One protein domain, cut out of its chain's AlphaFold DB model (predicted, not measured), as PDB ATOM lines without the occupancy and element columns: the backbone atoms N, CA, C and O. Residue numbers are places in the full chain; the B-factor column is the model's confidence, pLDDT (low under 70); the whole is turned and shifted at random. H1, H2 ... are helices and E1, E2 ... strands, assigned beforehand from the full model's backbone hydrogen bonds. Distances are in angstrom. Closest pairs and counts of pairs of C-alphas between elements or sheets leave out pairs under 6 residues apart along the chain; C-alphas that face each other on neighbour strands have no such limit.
ATOM      1  N   THR A 579      18.956 -19.792 -22.065       91.31
ATOM      2  CA  THR A 579      17.846 -20.705 -21.829       91.31
ATOM      3  C   THR A 579      16.927 -20.097 -20.784       91.31
ATOM      4  O   THR A 579      17.359 -19.810 -19.670       91.31
ATOM      5  N   LEU A 580      15.660 -19.910 -21.152       92.19
ATOM      6  CA  LEU A 580      14.590 -19.574 -20.226       92.19
ATOM      7  C   LEU A 580      13.787 -20.824 -19.931       92.19
ATOM      8  O   LEU A 580      13.246 -21.411 -20.863       92.19
ATOM      9  N   THR A 581      13.675 -21.200 -18.663       94.94
ATOM     10  CA  THR A 581      12.927 -22.389 -18.243       94.94
ATOM     11  C   THR A 581      11.906 -22.015 -17.181       94.94
ATOM     12  O   THR A 581      12.272 -21.484 -16.134       94.94
ATOM     13  N   TYR A 582      10.634 -22.316 -17.431       95.81
ATOM     14  CA  TYR A 582       9.574 -22.148 -16.443       95.81
ATOM     15  C   TYR A 582       9.683 -23.215 -15.352       95.81
ATOM     16  O   TYR A 582       9.720 -24.412 -15.655       95.81
ATOM     17  N   GLU A 583       9.759 -22.771 -14.095       94.31
ATOM     18  CA  GLU A 583       9.979 -23.610 -12.907       94.31
ATOM     19  C   GLU A 583      11.151 -24.598 -13.103       94.31
ATOM     20  O   GLU A 583      11.099 -25.774 -12.726       94.31
ATOM     21  N   GLY A 584      12.214 -24.135 -13.773       92.81
ATOM     22  CA  GLY A 584      13.440 -24.909 -13.973       92.81
ATOM     23  C   GLY A 584      14.206 -25.128 -12.667       92.81
ATOM     24  O   GLY A 584      13.944 -24.468 -11.668       92.81
ATOM     25  N   ALA A 585      15.175 -26.040 -12.662       94.25
ATOM     26  CA  ALA A 585      16.114 -26.139 -11.545       94.25
ATOM     27  C   ALA A 585      17.056 -24.922 -11.536       94.25
ATOM     28  O   ALA A 585      17.619 -24.574 -12.578       94.25
ATOM     29  N   LEU A 586      17.236 -24.293 -10.373       93.81
ATOM     30  CA  LEU A 586      18.188 -23.199 -10.190       93.81
ATOM     31  C   LEU A 586      19.620 -23.706 -10.433       93.81
ATOM     32  O   LEU A 586      20.029 -24.709  -9.832       93.81
ATOM     33  N   PRO A 587      20.406 -23.037 -11.296       86.50
ATOM     34  CA  PRO A 587      21.794 -23.411 -11.535       86.50
ATOM     35  C   PRO A 587      22.612 -23.390 -10.245       86.50
ATOM     36  O   PRO A 587      22.325 -22.637  -9.321       86.50
ATOM     37  N   ALA A 588      23.632 -24.245 -10.165       83.81
ATOM     38  CA  ALA A 588      24.445 -24.469  -8.961       83.81
ATOM     39  C   ALA A 588      23.708 -25.087  -7.748       83.81
ATOM     40  O   ALA A 588      24.372 -25.670  -6.885       83.81
ATOM     41  N   VAL A 589      22.367 -25.085  -7.706       84.81
ATOM     42  CA  VAL A 589      21.590 -25.766  -6.660       84.81
ATOM     43  C   VAL A 589      21.258 -27.194  -7.061       84.81
ATOM     44  O   VAL A 589      20.180 -27.515  -7.552       84.81
ATOM     45  N   GLY A 590      22.197 -28.080  -6.740       66.50
ATOM     46  CA  GLY A 590      21.917 -29.504  -6.672       66.50
ATOM     47  C   GLY A 590      22.054 -30.266  -7.994       66.50
ATOM     48  O   GLY A 590      21.604 -29.871  -9.062       66.50
ATOM     49  N   SER A 591      22.763 -31.389  -7.886       61.34
ATOM     50  CA  SER A 591      22.753 -32.564  -8.782       61.34
ATOM     51  C   SER A 591      23.730 -33.641  -8.270       61.34
ATOM     52  O   SER A 591      23.581 -34.819  -8.602       61.34
ATOM     53  N   ALA A 592      24.665 -33.263  -7.384       67.94
ATOM     54  CA  ALA A 592      25.530 -34.145  -6.592       67.94
ATOM     55  C   ALA A 592      24.967 -34.426  -5.177       67.94
ATOM     56  O   ALA A 592      24.200 -33.627  -4.643       67.94
ATOM     57  N   GLU A 593      25.379 -35.540  -4.556       72.69
ATOM     58  CA  GLU A 593      25.005 -35.981  -3.192       72.69
ATOM     59  C   GLU A 593      25.618 -35.091  -2.094       72.69
ATOM     60  O   GLU A 593      26.512 -35.499  -1.354       72.69
ATOM     61  N   ARG A 594      25.177 -33.835  -2.013       79.69
ATOM     62  CA  ARG A 594      25.747 -32.833  -1.097       79.69
ATOM     63  C   ARG A 594      24.753 -32.312  -0.062       79.69
ATOM     64  O   ARG A 594      25.181 -31.729   0.923       79.69
ATOM     65  N   GLY A 595      23.450 -32.508  -0.246       88.69
ATOM     66  CA  GLY A 595      22.451 -32.039   0.717       88.69
ATOM     67  C   GLY A 595      22.403 -32.895   1.981       88.69
ATOM     68  O   GLY A 595      22.621 -34.103   1.923       88.69
ATOM     69  N   LEU A 596      22.101 -32.298   3.131       93.12
ATOM     70  CA  LEU A 596      21.960 -33.033   4.387       93.12
ATOM     71  C   LEU A 596      20.747 -32.529   5.163       93.12
ATOM     72  O   LEU A 596      20.619 -31.339   5.416       93.12
ATOM     73  N   ILE A 597      19.896 -33.438   5.631       93.81
ATOM     74  CA  ILE A 597      18.859 -33.078   6.604       93.81
ATOM     75  C   ILE A 597      19.528 -32.920   7.969       93.81
ATOM     76  O   ILE A 597      20.306 -33.790   8.387       93.81
ATOM     77  N   ALA A 598      19.248 -31.816   8.656       93.50
ATOM     78  CA  ALA A 598      19.747 -31.578  10.001       93.50
ATOM     79  C   ALA A 598      19.178 -32.621  10.976       93.50
ATOM     80  O   ALA A 598      18.019 -33.024  10.890       93.50
ATOM     81  N   ARG A 599      19.999 -33.070  11.931       91.81
ATOM     82  CA  ARG A 599      19.571 -34.064  12.933       91.81
ATOM     83  C   ARG A 599      18.579 -33.503  13.946       91.81
ATOM     84  O   ARG A 599      17.749 -34.248  14.448       91.81
ATOM     85  N   GLU A 600      18.723 -32.226  14.277       91.88
ATOM     86  CA  GLU A 600      18.058 -31.622  15.433       91.88
ATOM     87  C   GLU A 600      16.683 -31.041  15.086       91.88
ATOM     88  O   GLU A 600      15.791 -31.041  15.931       91.88
ATOM     89  N   THR A 601      16.488 -30.623  13.832       90.44
ATOM     90  CA  THR A 601      15.285 -29.908  13.392       90.44
ATOM     91  C   THR A 601      14.757 -30.520  12.092       90.44
ATOM     92  O   THR A 601      15.366 -30.324  11.037       90.44
ATOM     93  N   PRO A 602      13.637 -31.269  12.130       86.75
ATOM     94  CA  PRO A 602      12.983 -31.774  10.925       86.75
ATOM     95  C   PRO A 602      12.659 -30.640   9.949       86.75
ATOM     96  O   PRO A 602      12.230 -29.568  10.369       86.75
ATOM     97  N   GLY A 603      12.863 -30.877   8.652       87.44
ATOM     98  CA  GLY A 603      12.659 -29.855   7.620       87.44
ATOM     99  C   GLY A 603      13.760 -28.795   7.534       87.44
ATOM    100  O   GLY A 603      13.687 -27.937   6.665       87.44
ATOM    101  N   HIS A 604      14.801 -28.849   8.370       95.25
ATOM    102  CA  HIS A 604      15.982 -28.013   8.180       95.25
ATOM    103  C   HIS A 604      17.004 -28.744   7.304       95.25
ATOM    104  O   HIS A 604      17.455 -29.850   7.618       95.25
ATOM    105  N   PHE A 605      17.359 -28.124   6.190       93.94
ATOM    106  CA  PHE A 605      18.220 -28.655   5.151       93.94
ATOM    107  C   PHE A 605      19.539 -27.886   5.150       93.94
ATOM    108  O   PHE A 605      19.539 -26.663   5.191       93.94
ATOM    109  N   LEU A 606      20.662 -28.593   5.133       93.00
ATOM    110  CA  LEU A 606      22.004 -28.023   5.119       93.00
ATOM    111  C   LEU A 606      22.634 -28.247   3.750       93.00
ATOM    112  O   LEU A 606      22.605 -29.356   3.199       93.00
ATOM    113  N   SER A 607      23.232 -27.188   3.227       85.81
ATOM    114  CA  SER A 607      23.999 -27.213   2.000       85.81
ATOM    115  C   SER A 607      25.339 -27.900   2.269       85.81
ATOM    116  O   SER A 607      26.047 -27.602   3.230       85.81
ATOM    117  N   GLY A 608      25.732 -28.849   1.425       83.75
ATOM    118  CA  GLY A 608      27.087 -29.408   1.451       83.75
ATOM    119  C   GLY A 608      28.099 -28.472   0.795       83.75
ATOM    120  O   GLY A 608      28.823 -28.916  -0.094       83.75
ATOM    121  N   GLY A 609      28.094 -27.188   1.175       86.69
ATOM    122  CA  GLY A 609      28.955 -26.141   0.613       86.69
ATOM    123  C   GLY A 609      28.374 -25.398  -0.596       86.69
ATOM    124  O   GLY A 609      29.143 -24.911  -1.415       86.69
ATOM    125  N   ILE A 610      27.047 -25.350  -0.741       91.38
ATOM    126  CA  ILE A 610      26.366 -24.506  -1.743       91.38
ATOM    127  C   ILE A 610      25.949 -23.197  -1.065       91.38
ATOM    128  O   ILE A 610      25.410 -23.235   0.039       91.38
ATOM    129  N   ASP A 611      26.182 -22.065  -1.718       93.19
ATOM    130  CA  ASP A 611      25.617 -20.783  -1.300       93.19
ATOM    131  C   ASP A 611      24.222 -20.608  -1.919       93.19
ATOM    132  O   ASP A 611      24.089 -20.404  -3.125       93.19
ATOM    133  N   TYR A 612      23.175 -20.734  -1.102       95.00
ATOM    134  CA  TYR A 612      21.796 -20.574  -1.564       95.00
ATOM    135  C   TYR A 612      21.454 -19.123  -1.915       95.00
ATOM    136  O   TYR A 612      20.599 -18.912  -2.777       95.00
ATOM    137  N   CYS A 613      22.133 -18.143  -1.307       94.50
ATOM    138  CA  CYS A 613      21.934 -16.731  -1.624       94.50
ATOM    139  C   CYS A 613      22.483 -16.432  -3.022       94.50
ATOM    140  O   CYS A 613      21.745 -16.000  -3.909       94.50
ATOM    141  N   GLY A 614      23.754 -16.769  -3.268       89.88
ATOM    142  CA  GLY A 614      24.380 -16.611  -4.582       89.88
ATOM    143  C   GLY A 614      23.688 -17.410  -5.693       89.88
ATOM    144  O   GLY A 614      23.691 -16.989  -6.846       89.88
ATOM    145  N   ALA A 615      23.024 -18.521  -5.356       92.19
ATOM    146  CA  ALA A 615      22.239 -19.302  -6.310       92.19
ATOM    147  C   ALA A 615      20.792 -18.801  -6.520       92.19
ATOM    148  O   ALA A 615      20.050 -19.378  -7.314       92.19
ATOM    149  N   GLY A 616      20.390 -17.733  -5.820       93.62
ATOM    150  CA  GLY A 616      19.103 -17.050  -5.976       93.62
ATOM    151  C   GLY A 616      17.892 -17.845  -5.502       93.62
ATOM    152  O   GLY A 616      16.823 -17.736  -6.105       93.62
ATOM    153  N   VAL A 617      18.059 -18.654  -4.451       95.56
ATOM    154  CA  VAL A 617      16.947 -19.336  -3.778       95.56
ATOM    155  C   VAL A 617      16.139 -18.326  -2.966       95.56
ATOM    156  O   VAL A 617      16.698 -17.549  -2.195       95.56
ATOM    157  N   GLU A 618      14.817 -18.377  -3.092       96.38
ATOM    158  CA  GLU A 618      13.883 -17.479  -2.412       96.38
ATOM    159  C   GLU A 618      12.863 -18.253  -1.566       96.38
ATOM    160  O   GLU A 618      12.640 -19.455  -1.728       96.38
ATOM    161  N   VAL A 619      12.233 -17.558  -0.615       96.56
ATOM    162  CA  VAL A 619      11.096 -18.110   0.132       96.56
ATOM    163  C   VAL A 619       9.912 -18.287  -0.820       96.56
ATOM    164  O   VAL A 619       9.587 -17.379  -1.578       96.56
ATOM    165  N   GLY A 620       9.257 -19.444  -0.751       96.00
ATOM    166  CA  GLY A 620       8.213 -19.886  -1.678       96.00
ATOM    167  C   GLY A 620       8.723 -20.859  -2.744       96.00
ATOM    168  O   GLY A 620       7.926 -21.592  -3.326       96.00
ATOM    169  N   ASP A 621      10.042 -20.939  -2.956       96.56
ATOM    170  CA  ASP A 621      10.634 -21.899  -3.888       96.56
ATOM    171  C   ASP A 621      10.371 -23.341  -3.471       96.56
ATOM    172  O   ASP A 621      10.099 -23.659  -2.314       96.56
ATOM    173  N   ARG A 622      10.495 -24.257  -4.424       95.94
ATOM    174  CA  ARG A 622      10.244 -25.676  -4.218       95.94
ATOM    175  C   ARG A 622      11.548 -26.451  -4.159       95.94
ATOM    176  O   ARG A 622      12.312 -26.464  -5.120       95.94
ATOM    177  N   LEU A 623      11.782 -27.162  -3.063       95.81
ATOM    178  CA  LEU A 623      12.853 -28.150  -2.953       95.81
ATOM    179  C   LEU A 623      12.312 -29.526  -3.339       95.81
ATOM    180  O   LEU A 623      11.391 -30.031  -2.693       95.81
ATOM    181  N   ARG A 624      12.915 -30.158  -4.348       94.44
ATOM    182  CA  ARG A 624      12.610 -31.537  -4.751       94.44
ATOM    183  C   ARG A 624      13.763 -32.461  -4.386       94.44
ATOM    184  O   ARG A 624      14.893 -32.256  -4.826       94.44
ATOM    185  N   ILE A 625      13.484 -33.493  -3.593       93.69
ATOM    186  CA  ILE A 625      14.472 -34.525  -3.254       93.69
ATOM    187  C   ILE A 625      14.469 -35.594  -4.347       93.69
ATOM    188  O   ILE A 625      13.448 -36.221  -4.606       93.69
ATOM    189  N   LEU A 626      15.634 -35.813  -4.958       92.75
ATOM    190  CA  LEU A 626      15.847 -36.783  -6.038       92.75
ATOM    191  C   LEU A 626      16.425 -38.113  -5.528       92.75
ATOM    192  O   LEU A 626      16.458 -39.105  -6.253       92.75
ATOM    193  N   SER A 627      16.940 -38.140  -4.297       91.62
ATOM    194  CA  SER A 627      17.390 -39.376  -3.656       91.62
ATOM    195  C   SER A 627      16.210 -40.232  -3.207       91.62
ATOM    196  O   SER A 627      15.245 -39.727  -2.634       91.62
ATOM    197  N   SER A 628      16.338 -41.547  -3.365       91.62
ATOM    198  CA  SER A 628      15.412 -42.501  -2.756       91.62
ATOM    199  C   SER A 628      15.549 -42.498  -1.227       91.62
ATOM    200  O   SER A 628      16.670 -42.380  -0.721       91.62
ATOM    201  N   PRO A 629      14.446 -42.663  -0.475       93.31
ATOM    202  CA  PRO A 629      14.525 -42.879   0.965       93.31
ATOM    203  C   PRO A 629      15.173 -44.237   1.277       93.31
ATOM    204  O   PRO A 629      15.088 -45.177   0.486       93.31
ATOM    205  N   GLY A 630      15.799 -44.352   2.445       91.38
ATOM    206  CA  GLY A 630      16.326 -45.614   2.962       91.38
ATOM    207  C   GLY A 630      15.227 -46.591   3.400       91.38
ATOM    208  O   GLY A 630      14.074 -46.216   3.609       91.38
ATOM    209  N   ASP A 631      15.605 -47.851   3.630       90.06
ATOM    210  CA  ASP A 631      14.688 -48.952   3.985       90.06
ATOM    211  C   ASP A 631      14.220 -48.944   5.462       90.06
ATOM    212  O   ASP A 631      13.715 -49.942   5.986       90.06
ATOM    213  N   GLY A 632      14.421 -47.833   6.176       85.56
ATOM    214  CA  GLY A 632      14.111 -47.700   7.598       85.56
ATOM    215  C   GLY A 632      12.613 -47.805   7.916       85.56
ATOM    216  O   GLY A 632      11.740 -47.438   7.124       85.56
ATOM    217  N   ALA A 633      12.296 -48.275   9.126       83.25
ATOM    218  CA  ALA A 633      10.921 -48.283   9.622       83.25
ATOM    219  C   ALA A 633      10.393 -46.838   9.710       83.25
ATOM    220  O   ALA A 633      10.924 -46.033  10.465       83.25
ATOM    221  N   GLY A 634       9.349 -46.519   8.938       83.38
ATOM    222  CA  GLY A 634       8.784 -45.163   8.845       83.38
ATOM    223  C   GLY A 634       9.134 -44.411   7.557       83.38
ATOM    224  O   GLY A 634       8.502 -43.400   7.269       83.38
ATOM    225  N   CYS A 635      10.045 -44.937   6.732       90.75
ATOM    226  CA  CYS A 635      10.458 -44.283   5.488       90.75
ATOM    227  C   CYS A 635       9.570 -44.612   4.284       90.75
ATOM    228  O   CYS A 635       9.620 -43.927   3.266       90.75
ATOM    229  N   ALA A 636       8.680 -45.600   4.423       85.69
ATOM    230  CA  ALA A 636       7.696 -45.958   3.402       85.69
ATOM    231  C   ALA A 636       6.770 -44.787   3.019       85.69
ATOM    232  O   ALA A 636       6.264 -44.759   1.903       85.69
ATOM    233  N   GLY A 637       6.579 -43.808   3.914       81.94
ATOM    234  CA  GLY A 637       5.820 -42.586   3.633       81.94
ATOM    235  C   GLY A 637       6.504 -41.623   2.659       81.94
ATOM    236  O   GLY A 637       5.866 -40.670   2.234       81.94
ATOM    237  N   PHE A 638       7.767 -41.875   2.301       86.75
ATOM    238  CA  PHE A 638       8.541 -41.122   1.309       86.75
ATOM    239  C   PHE A 638       8.730 -41.895  -0.005       86.75
ATOM    240  O   PHE A 638       9.386 -41.400  -0.917       86.75
ATOM    241  N   ALA A 639       8.192 -43.116  -0.109       80.62
ATOM    242  CA  ALA A 639       8.248 -43.900  -1.333       80.62
ATOM    243  C   ALA A 639       7.167 -43.402  -2.306       80.62
ATOM    244  O   ALA A 639       5.979 -43.643  -2.100       80.62
ATOM    245  N   GLY A 640       7.582 -42.701  -3.358       75.56
ATOM    246  CA  GLY A 640       6.705 -42.162  -4.395       75.56
ATOM    247  C   GLY A 640       7.491 -41.791  -5.650       75.56
ATOM    248  O   GLY A 640       8.711 -41.958  -5.689       75.56
ATOM    249  N   ASP A 641       6.786 -41.305  -6.669       74.06
ATOM    250  CA  ASP A 641       7.409 -40.782  -7.888       74.06
ATOM    251  C   ASP A 641       8.230 -39.514  -7.580       74.06
ATOM    252  O   ASP A 641       8.019 -38.864  -6.558       74.06
ATOM    253  N   GLU A 642       9.152 -39.124  -8.465       65.81
ATOM    254  CA  GLU A 642      10.101 -38.016  -8.229       65.81
ATOM    255  C   GLU A 642       9.427 -36.675  -7.856       65.81
ATOM    256  O   GLU A 642      10.007 -35.871  -7.129       65.81
ATOM    257  N   GLY A 643       8.181 -36.440  -8.284       72.00
ATOM    258  CA  GLY A 643       7.402 -35.252  -7.913       72.00
ATOM    259  C   GLY A 643       6.818 -35.278  -6.492       72.00
ATOM    260  O   GLY A 643       6.501 -34.221  -5.945       72.00
ATOM    261  N   PHE A 644       6.709 -36.454  -5.868       85.12
ATOM    262  CA  PHE A 644       6.084 -36.628  -4.555       85.12
ATOM    263  C   PHE A 644       6.896 -35.968  -3.432       85.12
ATOM    264  O   PHE A 644       6.324 -35.368  -2.522       85.12
ATOM    265  N   LEU A 645       8.230 -36.017  -3.505       91.38
ATOM    266  CA  LEU A 645       9.135 -35.432  -2.506       91.38
ATOM    267  C   LEU A 645       9.454 -33.960  -2.797       91.38
ATOM    268  O   LEU A 645      10.621 -33.561  -2.816       91.38
ATOM    269  N   THR A 646       8.407 -33.165  -3.014       93.88
ATOM    270  CA  THR A 646       8.506 -31.720  -3.242       93.88
ATOM    271  C   THR A 646       7.982 -30.952  -2.027       93.88
ATOM    272  O   THR A 646       6.893 -31.238  -1.525       93.88
ATOM    273  N   TYR A 647       8.754 -29.970  -1.569       95.75
ATOM    274  CA  TYR A 647       8.479 -29.159  -0.381       95.75
ATOM    275  C   TYR A 647       8.616 -27.672  -0.699       95.75
ATOM    276  O   TYR A 647       9.426 -27.305  -1.542       95.75
ATOM    277  N   GLU A 648       7.875 -26.824   0.005       96.56
ATOM    278  CA  GLU A 648       8.010 -25.365  -0.067       96.56
ATOM    279  C   GLU A 648       9.143 -24.898   0.847       96.56
ATOM    280  O   GLU A 648       9.251 -25.344   1.987       96.56
ATOM    281  N   ILE A 649       9.980 -23.985   0.381       97.44
ATOM    282  CA  ILE A 649      11.026 -23.340   1.164       97.44
ATOM    283  C   ILE A 649      10.399 -22.165   1.911       97.44
ATOM    284  O   ILE A 649       9.907 -21.216   1.319       97.44
ATOM    285  N   THR A 650      10.433 -22.217   3.238       97.50
ATOM    286  CA  THR A 650       9.822 -21.215   4.129       97.50
ATOM    287  C   THR A 650      10.836 -20.269   4.763       97.50
ATOM    288  O   THR A 650      10.463 -19.211   5.262       97.50
ATOM    289  N   ALA A 651      12.121 -20.628   4.738       97.25
ATOM    290  CA  ALA A 651      13.219 -19.745   5.108       97.25
ATOM    291  C   ALA A 651      14.489 -20.117   4.336       97.25
ATOM    292  O   ALA A 651      14.765 -21.304   4.133       97.25
ATOM    293  N   VAL A 652      15.267 -19.102   3.963       97.31
ATOM    294  CA  VAL A 652      16.551 -19.234   3.264       97.31
ATOM    295  C   VAL A 652      17.644 -18.616   4.129       97.31
ATOM    296  O   VAL A 652      17.513 -17.485   4.591       97.31
ATOM    297  N   GLY A 653      18.710 -19.371   4.357       96.44
ATOM    298  CA  GLY A 653      19.994 -18.878   4.838       96.44
ATOM    299  C   GLY A 653      21.089 -19.259   3.848       96.44
ATOM    300  O   GLY A 653      20.872 -20.096   2.972       96.44
ATOM    301  N   ALA A 654      22.280 -18.689   4.007       94.31
ATOM    302  CA  ALA A 654      23.371 -18.868   3.051       94.31
ATOM    303  C   ALA A 654      23.734 -20.334   2.809       94.31
ATOM    304  O   ALA A 654      23.942 -20.752   1.672       94.31
ATOM    305  N   THR A 655      23.750 -21.146   3.867       95.06
ATOM    306  CA  THR A 655      24.061 -22.579   3.768       95.06
ATOM    307  C   THR A 655      22.934 -23.481   4.261       95.06
ATOM    308  O   THR A 655      23.126 -24.686   4.433       95.06
ATOM    309  N   SER A 656      21.732 -22.941   4.469       95.94
ATOM    310  CA  SER A 656      20.604 -23.716   4.986       95.94
ATOM    311  C   SER A 656      19.258 -23.307   4.409       95.94
ATOM    312  O   SER A 656      19.017 -22.129   4.179       95.94
ATOM    313  N   LEU A 657      18.341 -24.262   4.277       97.31
ATOM    314  CA  LEU A 657      16.943 -24.020   3.927       97.31
ATOM    315  C   LEU A 657      16.040 -24.591   5.016       97.31
ATOM    316  O   LEU A 657      16.326 -25.648   5.573       97.31
ATOM    317  N   THR A 658      14.919 -23.936   5.288       97.38
ATOM    318  CA  THR A 658      13.820 -24.545   6.047       97.38
ATOM    319  C   THR A 658      12.689 -24.857   5.090       97.38
ATOM    320  O   THR A 658      12.238 -23.970   4.372       97.38
ATOM    321  N   ILE A 659      12.225 -26.102   5.081       97.50
ATOM    322  CA  ILE A 659      11.175 -26.573   4.178       97.50
ATOM    323  C   ILE A 659       9.893 -26.952   4.928       97.50
ATOM    324  O   ILE A 659       9.938 -27.371   6.086       97.50
ATOM    325  N   ALA A 660       8.754 -26.829   4.251       96.69
ATOM    326  CA  ALA A 660       7.424 -27.196   4.719       96.69
ATOM    327  C   ALA A 660       6.696 -28.081   3.683       96.69
ATOM    328  O   ALA A 660       6.947 -27.960   2.481       96.69
ATOM    329  N   PRO A 661       5.798 -28.987   4.112       95.31
ATOM    330  CA  PRO A 661       4.975 -29.767   3.191       95.31
ATOM    331  C   PRO A 661       4.074 -28.871   2.335       95.31
ATOM    332  O   PRO A 661       3.417 -27.973   2.860       95.31
ATOM    333  N   LEU A 662       3.988 -29.165   1.036       92.88
ATOM    334  CA  LEU A 662       3.043 -28.501   0.136       92.88
ATOM    335  C   LEU A 662       1.608 -28.976   0.401       92.88
ATOM    336  O   LEU A 662       1.355 -30.166   0.626       92.88
ATOM    337  N   ALA A 663       0.650 -28.054   0.311       85.88
ATOM    338  CA  ALA A 663      -0.769 -28.370   0.407       85.88
ATOM    339  C   ALA A 663      -1.254 -29.080  -0.874       85.88
ATOM    340  O   ALA A 663      -1.525 -28.439  -1.886       85.88
ATOM    341  N   GLY A 664      -1.381 -30.409  -0.842       80.56
ATOM    342  CA  GLY A 664      -1.842 -31.200  -1.987       80.56
ATOM    343  C   GLY A 664      -1.889 -32.697  -1.687       80.56
ATOM    344  O   GLY A 664      -1.135 -33.193  -0.863       80.56
ATOM    345  N   ALA A 665      -2.790 -33.441  -2.335       75.31
ATOM    346  CA  ALA A 665      -2.869 -34.894  -2.136       75.31
ATOM    347  C   ALA A 665      -1.689 -35.653  -2.777       75.31
ATOM    348  O   ALA A 665      -1.400 -36.776  -2.369       75.31
ATOM    349  N   ASP A 666      -1.006 -35.023  -3.738       79.88
ATOM    350  CA  ASP A 666       0.037 -35.636  -4.571       79.88
ATOM    351  C   ASP A 666       1.468 -35.316  -4.094       79.88
ATOM    352  O   ASP A 666       2.443 -35.668  -4.756       79.88
ATOM    353  N   THR A 667       1.613 -34.660  -2.938       84.50
ATOM    354  CA  THR A 667       2.900 -34.287  -2.334       84.50
ATOM    355  C   THR A 667       3.073 -34.908  -0.952       84.50
ATOM    356  O   THR A 667       2.107 -35.184  -0.232       84.50
ATOM    357  N   ALA A 668       4.329 -35.107  -0.554       83.12
ATOM    358  CA  ALA A 668       4.683 -35.603   0.763       83.12
ATOM    359  C   ALA A 668       4.144 -34.673   1.859       83.12
ATOM    360  O   ALA A 668       4.480 -33.494   1.930       83.12
ATOM    361  N   GLN A 669       3.317 -35.236   2.743       86.31
ATOM    362  CA  GLN A 669       2.710 -34.511   3.868       86.31
ATOM    363  C   GLN A 669       3.595 -34.503   5.124       86.31
ATOM    364  O   GLN A 669       3.355 -33.743   6.060       86.31
ATOM    365  N   SER A 670       4.614 -35.363   5.169       90.81
ATOM    366  CA  SER A 670       5.593 -35.440   6.255       90.81
ATOM    367  C   SER A 670       6.916 -34.814   5.838       90.81
ATOM    368  O   SER A 670       7.347 -34.999   4.707       90.81
ATOM    369  N   LEU A 671       7.593 -34.136   6.766       94.56
ATOM    370  CA  LEU A 671       8.942 -33.617   6.541       94.56
ATOM    371  C   LEU A 671       9.976 -34.747   6.509       94.56
ATOM    372  O   LEU A 671       9.878 -35.674   7.321       94.56
ATOM    373  N   PRO A 672      10.989 -34.666   5.632       93.31
ATOM    374  CA  PRO A 672      11.994 -35.703   5.515       93.31
ATOM    375  C   PRO A 672      12.878 -35.699   6.772       93.31
ATOM    376  O   PRO A 672      13.169 -34.650   7.355       93.31
ATOM    377  N   THR A 673      13.298 -36.883   7.214       93.00
ATOM    378  CA  THR A 673      14.098 -37.058   8.435       93.00
ATOM    379  C   THR A 673      15.475 -37.616   8.111       93.00
ATOM    380  O   THR A 673      15.666 -38.322   7.119       93.00
ATOM    381  N   ARG A 674      16.449 -37.355   8.992       92.25
ATOM    382  CA  ARG A 674      17.806 -37.891   8.837       92.25
ATOM    383  C   ARG A 674      17.859 -39.422   8.843       92.25
ATOM    384  O   ARG A 674      18.772 -39.988   8.263       92.25
ATOM    385  N   GLU A 675      16.908 -40.085   9.494       92.75
ATOM    386  CA  GLU A 675      16.832 -41.551   9.529       92.75
ATOM    387  C   GLU A 675      16.441 -42.141   8.170       92.75
ATOM    388  O   GLU A 675      16.930 -43.206   7.805       92.75
ATOM    389  N   CYS A 676      15.597 -41.435   7.412       93.00
ATOM    390  CA  CYS A 676      15.180 -41.861   6.078       93.00
ATOM    391  C   CYS A 676      16.127 -41.415   4.968       93.00
ATOM    392  O   CYS A 676      16.081 -41.977   3.881       93.00
ATOM    393  N   PHE A 677      16.991 -40.442   5.241       92.44
ATOM    394  CA  PHE A 677      17.998 -39.951   4.307       92.44
ATOM    395  C   PHE A 677      19.315 -39.731   5.056       92.44
ATOM    396  O   PHE A 677      19.706 -38.610   5.390       92.44
ATOM    397  N   ASP A 678      19.968 -40.837   5.402       86.31
ATOM    398  CA  ASP A 678      21.161 -40.864   6.247       86.31
ATOM    399  C   ASP A 678      22.451 -40.494   5.493       86.31
ATOM    400  O   ASP A 678      23.425 -40.054   6.121       86.31
ATOM    401  N   GLN A 679      22.426 -40.605   4.163       86.50
ATOM    402  CA  GLN A 679      23.490 -40.246   3.222       86.50
ATOM    403  C   GLN A 679      23.314 -38.832   2.638       86.50
ATOM    404  O   GLN A 679      22.374 -38.109   2.971       86.50
ATOM    405  N   GLY A 680      24.263 -38.411   1.797       85.44
ATOM    406  CA  GLY A 680      24.149 -37.164   1.045       85.44
ATOM    407  C   GLY A 680      22.955 -37.207   0.089       85.44
ATOM    408  O   GLY A 680      22.757 -38.175  -0.639       85.44
ATOM    409  N   LEU A 681      22.154 -36.148   0.096       90.88
ATOM    410  CA  LEU A 681      20.971 -36.009  -0.738       90.88
ATOM    411  C   LEU A 681      21.318 -35.387  -2.083       90.88
ATOM    412  O   LEU A 681      21.991 -34.353  -2.151       90.88
ATOM    413  N   ARG A 682      20.785 -35.991  -3.144       93.25
ATOM    414  CA  ARG A 682      20.558 -35.328  -4.424       93.25
ATOM    415  C   ARG A 682      19.210 -34.637  -4.333       93.25
ATOM    416  O   ARG A 682      18.213 -35.234  -3.930       93.25
ATOM    417  N   TYR A 683      19.202 -33.371  -4.686       94.38
ATOM    418  CA  TYR A 683      18.027 -32.523  -4.674       94.38
ATOM    419  C   TYR A 683      18.209 -31.456  -5.745       94.38
ATOM    420  O   TYR A 683      19.313 -31.291  -6.267       94.38
ATOM    421  N   GLU A 684      17.136 -30.751  -6.044       95.19
ATOM    422  CA  GLU A 684      17.129 -29.537  -6.848       95.19
ATOM    423  C   GLU A 684      16.190 -28.527  -6.185       95.19
ATOM    424  O   GLU A 684      15.281 -28.908  -5.437       95.19
ATOM    425  N   VAL A 685      16.420 -27.242  -6.437       95.44
ATOM    426  CA  VAL A 685      15.502 -26.172  -6.035       95.44
ATOM    427  C   VAL A 685      14.943 -25.522  -7.288       95.44
ATOM    428  O   VAL A 685      15.685 -25.289  -8.241       95.44
ATOM    429  N   ARG A 686      13.638 -25.267  -7.297       95.31
ATOM    430  CA  ARG A 686      12.902 -24.695  -8.423       95.31
ATOM    431  C   ARG A 686      12.102 -23.472  -7.967       95.31
ATOM    432  O   ARG A 686      11.514 -23.538  -6.891       95.31
ATOM    433  N   PRO A 687      12.022 -22.401  -8.768       95.75
ATOM    434  CA  PRO A 687      11.102 -21.301  -8.532       95.75
ATOM    435  C   PRO A 687       9.661 -21.795  -8.522       95.75
ATOM    436  O   PRO A 687       9.320 -22.710  -9.274       95.75
ATOM    437  N   ASP A 688       8.809 -21.131  -7.753       94.81
ATOM    438  CA  ASP A 688       7.358 -21.252  -7.891       94.81
ATOM    439  C   ASP A 688       6.836 -20.211  -8.891       94.81
ATOM    440  O   ASP A 688       7.119 -19.021  -8.756       94.81
ATOM    441  N   ALA A 689       6.098 -20.653  -9.914       94.12
ATOM    442  CA  ALA A 689       5.427 -19.802 -10.900       94.12
ATOM    443  C   ALA A 689       6.309 -18.745 -11.604       94.12
ATOM    444  O   ALA A 689       5.840 -17.669 -11.992       94.12
ATOM    445  N   GLN A 690       7.595 -19.044 -11.792       95.50
ATOM    446  CA  GLN A 690       8.560 -18.128 -12.395       95.50
ATOM    447  C   GLN A 690       9.447 -18.823 -13.426       95.50
ATOM    448  O   GLN A 690       9.700 -20.027 -13.384       95.50
ATOM    449  N   TRP A 691       9.959 -18.022 -14.349       94.75
ATOM    450  CA  TRP A 691      10.977 -18.387 -15.318       94.75
ATOM    451  C   TRP A 691      12.361 -18.129 -14.750       94.75
ATOM    452  O   TRP A 691      12.576 -17.120 -14.083       94.75
ATOM    453  N   ILE A 692      13.303 -19.003 -15.083       94.75
ATOM    454  CA  ILE A 692      14.735 -18.808 -14.858       94.75
ATOM    455  C   ILE A 692      15.381 -18.530 -16.201       94.75
ATOM    456  O   ILE A 692      15.216 -19.339 -17.111       94.75
ATOM    457  N   ALA A 693      16.153 -17.457 -16.307       91.62
ATOM    458  CA  ALA A 693      17.023 -17.183 -17.437       91.62
ATOM    459  C   ALA A 693      18.481 -17.502 -17.080       91.62
ATOM    460  O   ALA A 693      19.007 -17.023 -16.077       91.62
ATOM    461  N   VAL A 694      19.135 -18.313 -17.912       91.25
ATOM    462  CA  VAL A 694      20.524 -18.745 -17.708       91.25
ATOM    463  C   VAL A 694      21.305 -18.573 -19.004       91.25
ATOM    464  O   VAL A 694      20.912 -19.124 -20.036       91.25
ATOM    465  N   GLY A 695      22.404 -17.823 -18.949       87.75
ATOM    466  CA  GLY A 695      23.381 -17.727 -20.031       87.75
ATOM    467  C   GLY A 695      24.420 -18.844 -19.932       87.75
ATOM    468  O   GLY A 695      24.844 -19.214 -18.840       87.75
ATOM    469  N   GLU A 696      24.855 -19.393 -21.065       86.06
ATOM    470  CA  GLU A 696      25.910 -20.418 -21.105       86.06
ATOM    471  C   GLU A 696      27.255 -19.890 -20.575       86.06
ATOM    472  O   GLU A 696      28.006 -20.649 -19.967       86.06
ATOM    473  N   GLN A 697      27.558 -18.604 -20.799       78.06
ATOM    474  CA  GLN A 697      28.777 -17.956 -20.301       78.06
ATOM    475  C   GLN A 697      28.483 -17.016 -19.138       78.06
ATOM    476  O   GLN A 697      29.261 -16.972 -18.190       78.06
ATOM    477  N   SER A 698      27.374 -16.281 -19.211       74.31
ATOM    478  CA  SER A 698      26.967 -15.330 -18.169       74.31
ATOM    479  C   SER A 698      26.415 -16.007 -16.914       74.31
ATOM    480  O   SER A 698      26.296 -15.375 -15.870       74.31
ATOM    481  N   GLY A 699      26.066 -17.294 -16.997       85.44
ATOM    482  CA  GLY A 699      25.495 -18.036 -15.883       85.44
ATOM    483  C   GLY A 699      24.107 -17.532 -15.483       85.44
ATOM    484  O   GLY A 699      23.339 -17.026 -16.304       85.44
ATOM    485  N   PHE A 700      23.771 -17.730 -14.210       85.94
ATOM    486  CA  PHE A 700      22.542 -17.239 -13.593       85.94
ATOM    487  C   PHE A 700      22.867 -16.050 -12.692       85.94
ATOM    488  O   PHE A 700      23.708 -16.163 -11.804       85.94
ATOM    489  N   ALA A 701      22.188 -14.926 -12.913       82.75
ATOM    490  CA  ALA A 701      22.377 -13.723 -12.118       82.75
ATOM    491  C   ALA A 701      21.462 -13.755 -10.883       82.75
ATOM    492  O   ALA A 701      20.237 -13.707 -11.005       82.75
ATOM    493  N   SER A 702      22.054 -13.860  -9.693       87.00
ATOM    494  CA  SER A 702      21.333 -13.670  -8.431       87.00
ATOM    495  C   SER A 702      21.469 -12.228  -7.953       87.00
ATOM    496  O   SER A 702      22.580 -11.690  -7.883       87.00
ATOM    497  N   VAL A 703      20.333 -11.649  -7.557       90.12
ATOM    498  CA  VAL A 703      20.239 -10.364  -6.848       90.12
ATOM    499  C   VAL A 703      20.622 -10.471  -5.369       90.12
ATOM    500  O   VAL A 703      20.702  -9.457  -4.682       90.12
ATOM    501  N   TRP A 704      20.842 -11.689  -4.874       91.19
ATOM    502  CA  TRP A 704      21.188 -11.974  -3.488       91.19
ATOM    503  C   TRP A 704      22.655 -12.384  -3.370       91.19
ATOM    504  O   TRP A 704      23.206 -13.053  -4.248       91.19
ATOM    505  N   GLU A 705      23.271 -12.019  -2.255       93.06
ATOM    506  CA  GLU A 705      24.595 -12.470  -1.846       93.06
ATOM    507  C   GLU A 705      24.607 -12.869  -0.371       93.06
ATOM    508  O   GLU A 705      23.664 -12.618   0.388       93.06
ATOM    509  N   ARG A 706      25.671 -13.563   0.019       94.00
ATOM    510  CA  ARG A 706      25.859 -14.065   1.373       94.00
ATOM    511  C   ARG A 706      26.484 -12.991   2.262       94.00
ATOM    512  O   ARG A 706      27.629 -12.617   2.048       94.00
ATOM    513  N   ASP A 707      25.797 -12.646   3.347       93.31
ATOM    514  CA  ASP A 707      26.379 -11.952   4.503       93.31
ATOM    515  C   ASP A 707      26.242 -12.848   5.741       93.31
ATOM    516  O   ASP A 707      25.159 -13.019   6.314       93.31
ATOM    517  N   GLY A 708      27.336 -13.516   6.113       93.25
ATOM    518  CA  GLY A 708      27.329 -14.519   7.176       93.25
ATOM    519  C   GLY A 708      26.429 -15.715   6.842       93.25
ATOM    520  O   GLY A 708      26.728 -16.486   5.934       93.25
ATOM    521  N   GLU A 709      25.347 -15.913   7.600       93.81
ATOM    522  CA  GLU A 709      24.317 -16.932   7.305       93.81
ATOM    523  C   GLU A 709      23.030 -16.335   6.718       93.81
ATOM    524  O   GLU A 709      22.091 -17.070   6.411       93.81
ATOM    525  N   SER A 710      22.973 -15.015   6.544       94.25
ATOM    526  CA  SER A 710      21.850 -14.312   5.927       94.25
ATOM    527  C   SER A 710      22.076 -14.101   4.434       94.25
ATOM    528  O   SER A 710      23.204 -13.924   3.980       94.25
ATOM    529  N   CYS A 711      20.973 -14.079   3.687       95.44
ATOM    530  CA  CYS A 711      20.963 -13.540   2.336       95.44
ATOM    531  C   CYS A 711      20.642 -12.053   2.404       95.44
ATOM    532  O   CYS A 711      19.600 -11.668   2.941       95.44
ATOM    533  N   VAL A 712      21.532 -11.237   1.859       94.12
ATOM    534  CA  VAL A 712      21.319  -9.803   1.677       94.12
ATOM    535  C   VAL A 712      21.219  -9.512   0.191       94.12
ATOM    536  O   VAL A 712      21.735 -10.256  -0.644       94.12
ATOM    537  N   ARG A 713      20.454  -8.483  -0.156       90.69
ATOM    538  CA  ARG A 713      20.320  -8.067  -1.548       90.69
ATOM    539  C   ARG A 713      21.582  -7.292  -1.919       90.69
ATOM    540  O   ARG A 713      21.980  -6.432  -1.142       90.69
ATOM    541  N   LYS A 714      22.177  -7.595  -3.071       85.25
ATOM    542  CA  LYS A 714      23.338  -6.863  -3.592       85.25
ATOM    543  C   LYS A 714      22.967  -5.401  -3.804       85.25
ATOM    544  O   LYS A 714      21.873  -5.133  -4.306       85.25
ATOM    545  N   ASP A 715      23.887  -4.486  -3.530       79.62
ATOM    546  CA  ASP A 715      23.676  -3.049  -3.772       79.62
ATOM    547  C   ASP A 715      23.339  -2.764  -5.250       79.62
ATOM    548  O   ASP A 715      22.516  -1.917  -5.583       79.62
ATOM    549  N   GLU A 716      23.901  -3.562  -6.156       71.00
ATOM    550  CA  GLU A 716      23.712  -3.455  -7.605       71.00
ATOM    551  C   GLU A 716      22.374  -4.050  -8.093       71.00
ATOM    552  O   GLU A 716      22.003  -3.900  -9.259       71.00
ATOM    553  N   ALA A 717      21.622  -4.743  -7.230       75.94
ATOM    554  CA  ALA A 717      20.395  -5.445  -7.611       75.94
ATOM    555  C   ALA A 717      19.263  -4.519  -8.083       75.94
ATOM    556  O   ALA A 717      18.291  -5.001  -8.669       75.94
ATOM    557  N   ASP A 718      19.347  -3.222  -7.793       69.00
ATOM    558  CA  ASP A 718      18.380  -2.220  -8.250       69.00
ATOM    559  C   ASP A 718      18.618  -1.771  -9.700       69.00
ATOM    560  O   ASP A 718      17.744  -1.149 -10.298       69.00
ATOM    561  N   LEU A 719      19.734  -2.172 -10.322       64.12
ATOM    562  CA  LEU A 719      20.036  -1.875 -11.726       64.12
ATOM    563  C   LEU A 719      19.213  -2.712 -12.730       64.12
ATOM    564  O   LEU A 719      19.442  -2.612 -13.935       64.12
ATOM    565  N   GLY A 720      18.307  -3.583 -12.264       61.50
ATOM    566  CA  GLY A 720      17.419  -4.433 -13.079       61.50
ATOM    567  C   GLY A 720      18.113  -5.599 -13.801       61.50
ATOM    568  O   GLY A 720      17.548  -6.680 -13.916       61.50
ATOM    569  N   ARG A 721      19.381  -5.430 -14.194       69.12
ATOM    570  CA  ARG A 721      20.163  -6.350 -15.048       69.12
ATOM    571  C   ARG A 721      20.756  -7.576 -14.348       69.12
ATOM    572  O   ARG A 721      21.372  -8.416 -15.001       69.12
ATOM    573  N   LEU A 722      20.581  -7.681 -13.032       68.31
ATOM    574  CA  LEU A 722      21.078  -8.781 -12.196       68.31
ATOM    575  C   LEU A 722      20.001  -9.819 -11.852       68.31
ATOM    576  O   LEU A 722      20.217 -10.678 -10.998       68.31
ATOM    577  N   GLN A 723      18.834  -9.751 -12.491       80.12
ATOM    578  CA  GLN A 723      17.705 -10.602 -12.151       80.12
ATOM    579  C   GLN A 723      17.661 -11.847 -13.044       80.12
ATOM    580  O   GLN A 723      17.266 -11.783 -14.199       80.12
ATOM    581  N   GLY A 724      18.007 -13.022 -12.521       87.94
ATOM    582  CA  GLY A 724      17.910 -14.296 -13.251       87.94
ATOM    583  C   GLY A 724      16.499 -14.897 -13.311       87.94
ATOM    584  O   GLY A 724      16.309 -15.950 -13.919       87.94
ATOM    585  N   ARG A 725      15.503 -14.268 -12.673       92.06
ATOM    586  CA  ARG A 725      14.138 -14.798 -12.496       92.06
ATOM    587  C   ARG A 725      13.087 -13.829 -13.030       92.06
ATOM    588  O   ARG A 725      13.270 -12.626 -12.926       92.06
ATOM    589  N   VAL A 726      11.961 -14.297 -13.558       92.38
ATOM    590  CA  VAL A 726      10.844 -13.412 -13.955       92.38
ATOM    591  C   VAL A 726       9.505 -14.137 -13.863       92.38
ATOM    592  O   VAL A 726       9.409 -15.307 -14.225       92.38
ATOM    593  N   ALA A 727       8.454 -13.468 -13.392       91.75
ATOM    594  CA  ALA A 727       7.106 -14.032 -13.445       91.75
ATOM    595  C   ALA A 727       6.508 -13.912 -14.859       91.75
ATOM    596  O   ALA A 727       6.841 -12.995 -15.616       91.75
ATOM    597  N   SER A 728       5.580 -14.800 -15.223       88.19
ATOM    598  CA  SER A 728       4.786 -14.591 -16.441       88.19
ATOM    599  C   SER A 728       4.063 -13.230 -16.387       88.19
ATOM    600  O   SER A 728       3.710 -12.733 -15.319       88.19
ATOM    601  N   GLY A 729       3.938 -12.566 -17.535       85.62
ATOM    602  CA  GLY A 729       3.361 -11.224 -17.661       85.62
ATOM    603  C   GLY A 729       4.332 -10.070 -17.379       85.62
ATOM    604  O   GLY A 729       4.050  -8.937 -17.779       85.62
ATOM    605  N   GLN A 730       5.479 -10.333 -16.747       88.69
ATOM    606  CA  GLN A 730       6.470  -9.311 -16.405       88.69
ATOM    607  C   GLN A 730       7.565  -9.157 -17.470       88.69
ATOM    608  O   GLN A 730       7.736  -9.989 -18.368       88.69
ATOM    609  N   VAL A 731       8.289  -8.042 -17.369       85.62
ATOM    610  CA  VAL A 731       9.510  -7.781 -18.133       85.62
ATOM    611  C   VAL A 731      10.687  -8.370 -17.368       85.62
ATOM    612  O   VAL A 731      10.833  -8.146 -16.171       85.62
ATOM    613  N   TRP A 732      11.498  -9.145 -18.069       85.38
ATOM    614  CA  TRP A 732      12.799  -9.608 -17.631       85.38
ATOM    615  C   TRP A 732      13.871  -8.732 -18.256       85.38
ATOM    616  O   TRP A 732      13.928  -8.613 -19.483       85.38
ATOM    617  N   GLU A 733      14.723  -8.161 -17.415       80.31
ATOM    618  CA  GLU A 733      15.864  -7.346 -17.815       80.31
ATOM    619  C   GLU A 733      17.145  -8.127 -17.519       80.31
ATOM    620  O   GLU A 733      17.574  -8.259 -16.377       80.31
ATOM    621  N   GLY A 734      17.737  -8.713 -18.556       73.56
ATOM    622  CA  GLY A 734      19.019  -9.397 -18.451       73.56
ATOM    623  C   GLY A 734      20.207  -8.472 -18.713       73.56
ATOM    624  O   GLY A 734      20.036  -7.346 -19.185       73.56
ATOM    625  N   PRO A 735      21.443  -8.968 -18.528       66.12
ATOM    626  CA  PRO A 735      22.656  -8.194 -18.807       66.12
ATOM    627  C   PRO A 735      22.793  -7.809 -20.288       66.12
ATOM    628  O   PRO A 735      23.427  -6.806 -20.614       66.12
ATOM    629  N   TYR A 736      22.202  -8.599 -21.190       67.00
ATOM    630  CA  TYR A 736      22.352  -8.427 -22.636       67.00
ATOM    631  C   TYR A 736      21.056  -8.198 -23.391       67.00
ATOM    632  O   TYR A 736      21.119  -7.753 -24.531       67.00
ATOM    633  N   LEU A 737      19.902  -8.530 -22.816       70.50
ATOM    634  CA  LEU A 737      18.627  -8.429 -23.512       70.50
ATOM    635  C   LEU A 737      17.474  -8.262 -22.530       70.50
ATOM    636  O   LEU A 737      17.480  -8.836 -21.444       70.50
ATOM    637  N   THR A 738      16.462  -7.533 -22.980       75.75
ATOM    638  CA  THR A 738      15.204  -7.352 -22.267       75.75
ATOM    639  C   THR A 738      14.092  -8.040 -23.045       75.75
ATOM    640  O   THR A 738      13.969  -7.884 -24.263       75.75
ATOM    641  N   LEU A 739      13.278  -8.832 -22.358       78.06
ATOM    642  CA  LEU A 739      12.117  -9.492 -22.949       78.06
ATOM    643  C   LEU A 739      10.955  -9.477 -21.970       78.06
ATOM    644  O   LEU A 739      11.134  -9.472 -20.763       78.06
ATOM    645  N   ARG A 740       9.737  -9.498 -22.487       84.31
ATOM    646  CA  ARG A 740       8.527  -9.709 -21.701       84.31
ATOM    647  C   ARG A 740       8.086 -11.150 -21.865       84.31
ATOM    648  O   ARG A 740       8.002 -11.639 -22.991       84.31
ATOM    649  N   ILE A 741       7.731 -11.808 -20.772       86.56
ATOM    650  CA  ILE A 741       7.044 -13.092 -20.859       86.56
ATOM    651  C   ILE A 741       5.562 -12.813 -21.070       86.56
ATOM    652  O   ILE A 741       4.853 -12.405 -20.158       86.56
ATOM    653  N   ARG A 742       5.071 -13.011 -22.287       84.75
ATOM    654  CA  ARG A 742       3.638 -12.960 -22.568       84.75
ATOM    655  C   ARG A 742       2.966 -14.191 -21.969       84.75
ATOM    656  O   ARG A 742       3.413 -15.299 -22.235       84.75
ATOM    657  N   GLU A 743       1.860 -13.992 -21.265       88.50
ATOM    658  CA  GLU A 743       0.970 -15.073 -20.833       88.50
ATOM    659  C   GLU A 743       0.173 -15.634 -22.020       88.50
ATOM    660  O   GLU A 743      -0.411 -14.886 -22.817       88.50
ATOM    661  N   GLY A 744       0.174 -16.957 -22.148       85.06
ATOM    662  CA  GLY A 744      -0.664 -17.703 -23.073       85.06
ATOM    663  C   GLY A 744      -2.009 -18.075 -22.457       85.06
ATOM    664  O   GLY A 744      -2.231 -17.977 -21.254       85.06
ATOM    665  N   GLU A 745      -2.930 -18.545 -23.296       85.44
ATOM    666  CA  GLU A 745      -4.232 -19.048 -22.826       85.44
ATOM    667  C   GLU A 745      -4.097 -20.335 -21.992       85.44
ATOM    668  O   GLU A 745      -4.884 -20.595 -21.080       85.44
ATOM    669  N   VAL A 746      -3.087 -21.144 -22.306       84.44
ATOM    670  CA  VAL A 746      -2.629 -22.300 -21.545       84.44
ATOM    671  C   VAL A 746      -1.356 -21.857 -20.834       84.44
ATOM    672  O   VAL A 746      -0.292 -21.803 -21.449       84.44
ATOM    673  N   GLY A 747      -1.482 -21.518 -19.549       85.94
ATOM    674  CA  GLY A 747      -0.345 -21.078 -18.736       85.94
ATOM    675  C   GLY A 747       0.833 -22.057 -18.790       85.94
ATOM    676  O   GLY A 747       0.655 -23.257 -19.058       85.94
ATOM    677  N   ALA A 748       2.039 -21.541 -18.542       88.62
ATOM    678  CA  ALA A 748       3.261 -22.332 -18.584       88.62
ATOM    679  C   ALA A 748       3.217 -23.568 -17.666       88.62
ATOM    680  O   ALA A 748       2.485 -23.651 -16.676       88.62
ATOM    681  N   ARG A 749       4.013 -24.575 -18.035       91.75
ATOM    682  CA  ARG A 749       4.162 -25.832 -17.295       91.75
ATOM    683  C   ARG A 749       5.625 -26.059 -16.977       91.75
ATOM    684  O   ARG A 749       6.479 -25.678 -17.774       91.75
ATOM    685  N   GLU A 750       5.882 -26.693 -15.836       92.12
ATOM    686  CA  GLU A 750       7.230 -27.033 -15.380       92.12
ATOM    687  C   GLU A 750       8.057 -27.660 -16.513       92.12
ATOM    688  O   GLU A 750       7.615 -28.601 -17.178       92.12
ATOM    689  N   GLY A 751       9.255 -27.120 -16.738       89.00
ATOM    690  CA  GLY A 751      10.184 -27.599 -17.761       89.00
ATOM    691  C   GLY A 751       9.932 -27.055 -19.167       89.00
ATOM    692  O   GLY A 751      10.708 -27.369 -20.068       89.00
ATOM    693  N   LEU A 752       8.901 -26.223 -19.381       93.06
ATOM    694  CA  LEU A 752       8.778 -25.448 -20.615       93.06
ATOM    695  C   LEU A 752      10.013 -24.567 -20.757       93.06
ATOM    696  O   LEU A 752      10.254 -23.699 -19.919       93.06
ATOM    697  N   SER A 753      10.779 -24.796 -21.821       92.69
ATOM    698  CA  SER A 753      12.010 -24.055 -22.054       92.69
ATOM    699  C   SER A 753      12.057 -23.417 -23.433       92.69
ATOM    700  O   SER A 753      11.585 -23.980 -24.425       92.69
ATOM    701  N   TYR A 754      12.655 -22.231 -23.486       90.62
ATOM    702  CA  TYR A 754      13.025 -21.515 -24.696       90.62
ATOM    703  C   TYR A 754      14.534 -21.340 -24.694       90.62
ATOM    704  O   TYR A 754      15.095 -20.779 -23.763       90.62
ATOM    705  N   THR A 755      15.191 -21.800 -25.751       87.44
ATOM    706  CA  THR A 755      16.616 -21.565 -25.966       87.44
ATOM    707  C   THR A 755      16.799 -20.705 -27.197       87.44
ATOM    708  O   THR A 755      16.331 -21.052 -28.285       87.44
ATOM    709  N   PHE A 756      17.509 -19.599 -27.039       83.50
ATOM    710  CA  PHE A 756      17.903 -18.735 -28.141       83.50
ATOM    711  C   PHE A 756      19.391 -18.422 -28.076       83.50
ATOM    712  O   PHE A 756      20.049 -18.607 -27.054       83.50
ATOM    713  N   ARG A 757      19.936 -17.982 -29.208       78.50
ATOM    714  CA  ARG A 757      21.353 -17.665 -29.340       78.50
ATOM    715  C   ARG A 757      21.526 -16.178 -29.588       78.50
ATOM    716  O   ARG A 757      21.015 -15.660 -30.581       78.50
ATOM    717  N   VAL A 758      22.273 -15.533 -28.706       72.81
ATOM    718  CA  VAL A 758      22.788 -14.185 -28.911       72.81
ATOM    719  C   VAL A 758      24.098 -14.346 -29.667       72.81
ATOM    720  O   VAL A 758      25.060 -14.892 -29.129       72.81
ATOM    721  N   ASP A 759      24.117 -13.943 -30.937       65.25
ATOM    722  CA  ASP A 759      25.363 -13.811 -31.674       65.25
ATOM    723  C   ASP A 759      25.776 -12.337 -31.695       65.25
ATOM    724  O   ASP A 759      25.003 -11.431 -32.020       65.25
ATOM    725  N   ARG A 760      27.056 -12.111 -31.460       62.62
ATOM    726  CA  ARG A 760      27.746 -10.893 -31.845       62.62
ATOM    727  C   ARG A 760      27.579 -10.721 -33.355       62.62
ATOM    728  O   ARG A 760      27.946 -11.612 -34.130       62.62
TER     729      ARG A 760
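Overview. This is residues 579 to 760 of the 817 residues of an uncharacterized protein of Lujinxingia litoralis (UniProt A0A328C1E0). With little regular structure, two strongly twisted antiparallel sheets make two lobes: curled E2-E5-E4-E3-E6 and smaller E10-E7-E1-E13, with hairpins E8-E9 and E11-E12. The 182 printed residues, mostly strand but under half in named elements, hold two helices and thirteen strands, ordered E1 E2 E3 H1 E4 to E9 H2 E10 to E13. The whole is compact, radius of gyration of the C-alphas 17.0 A, spanning 57 by 41 by 26 A.

Along the chain. Find C-alpha 646 at (8.506, -31.720, -3.242); E4 runs 19.0 A to 653, bending 70 degrees at 650. Its sheet adds E2 604-606, E5 656-661, E3 622-625, E6 683-686. Then find E10 725-727, E7 690-695, E1 579-582, and E13 753-759, ending at (25.363, -13.811, -31.674). Elsewhere are E8 704-707, E9 710-713, E11 731-733, E12 738-742, H1 635-638, H2 715-719.

Arrangement. In hairpin E4-E5, N 648 and O 660 are 2.9 A apart, within hydrogen-bond range. The closest C-alphas of E4 and E9, Gly 653 and Ser 710, are 5.0 A apart; those of E10 and E11, Val 726 and Trp 732, 5.6 A. H1 and H2 are not on either large sheet. H2 has 0 of 1 O i to N i+4 pairs within range, 1 of 2 to N i+3; H1 is too short for i+4.

Size, cuts and confidence. The printed part has no cut; links E1-E2, E2-E3 and E5-E6 are long. Thirteen residues, among them 718 to 722, have pLDDT under 70.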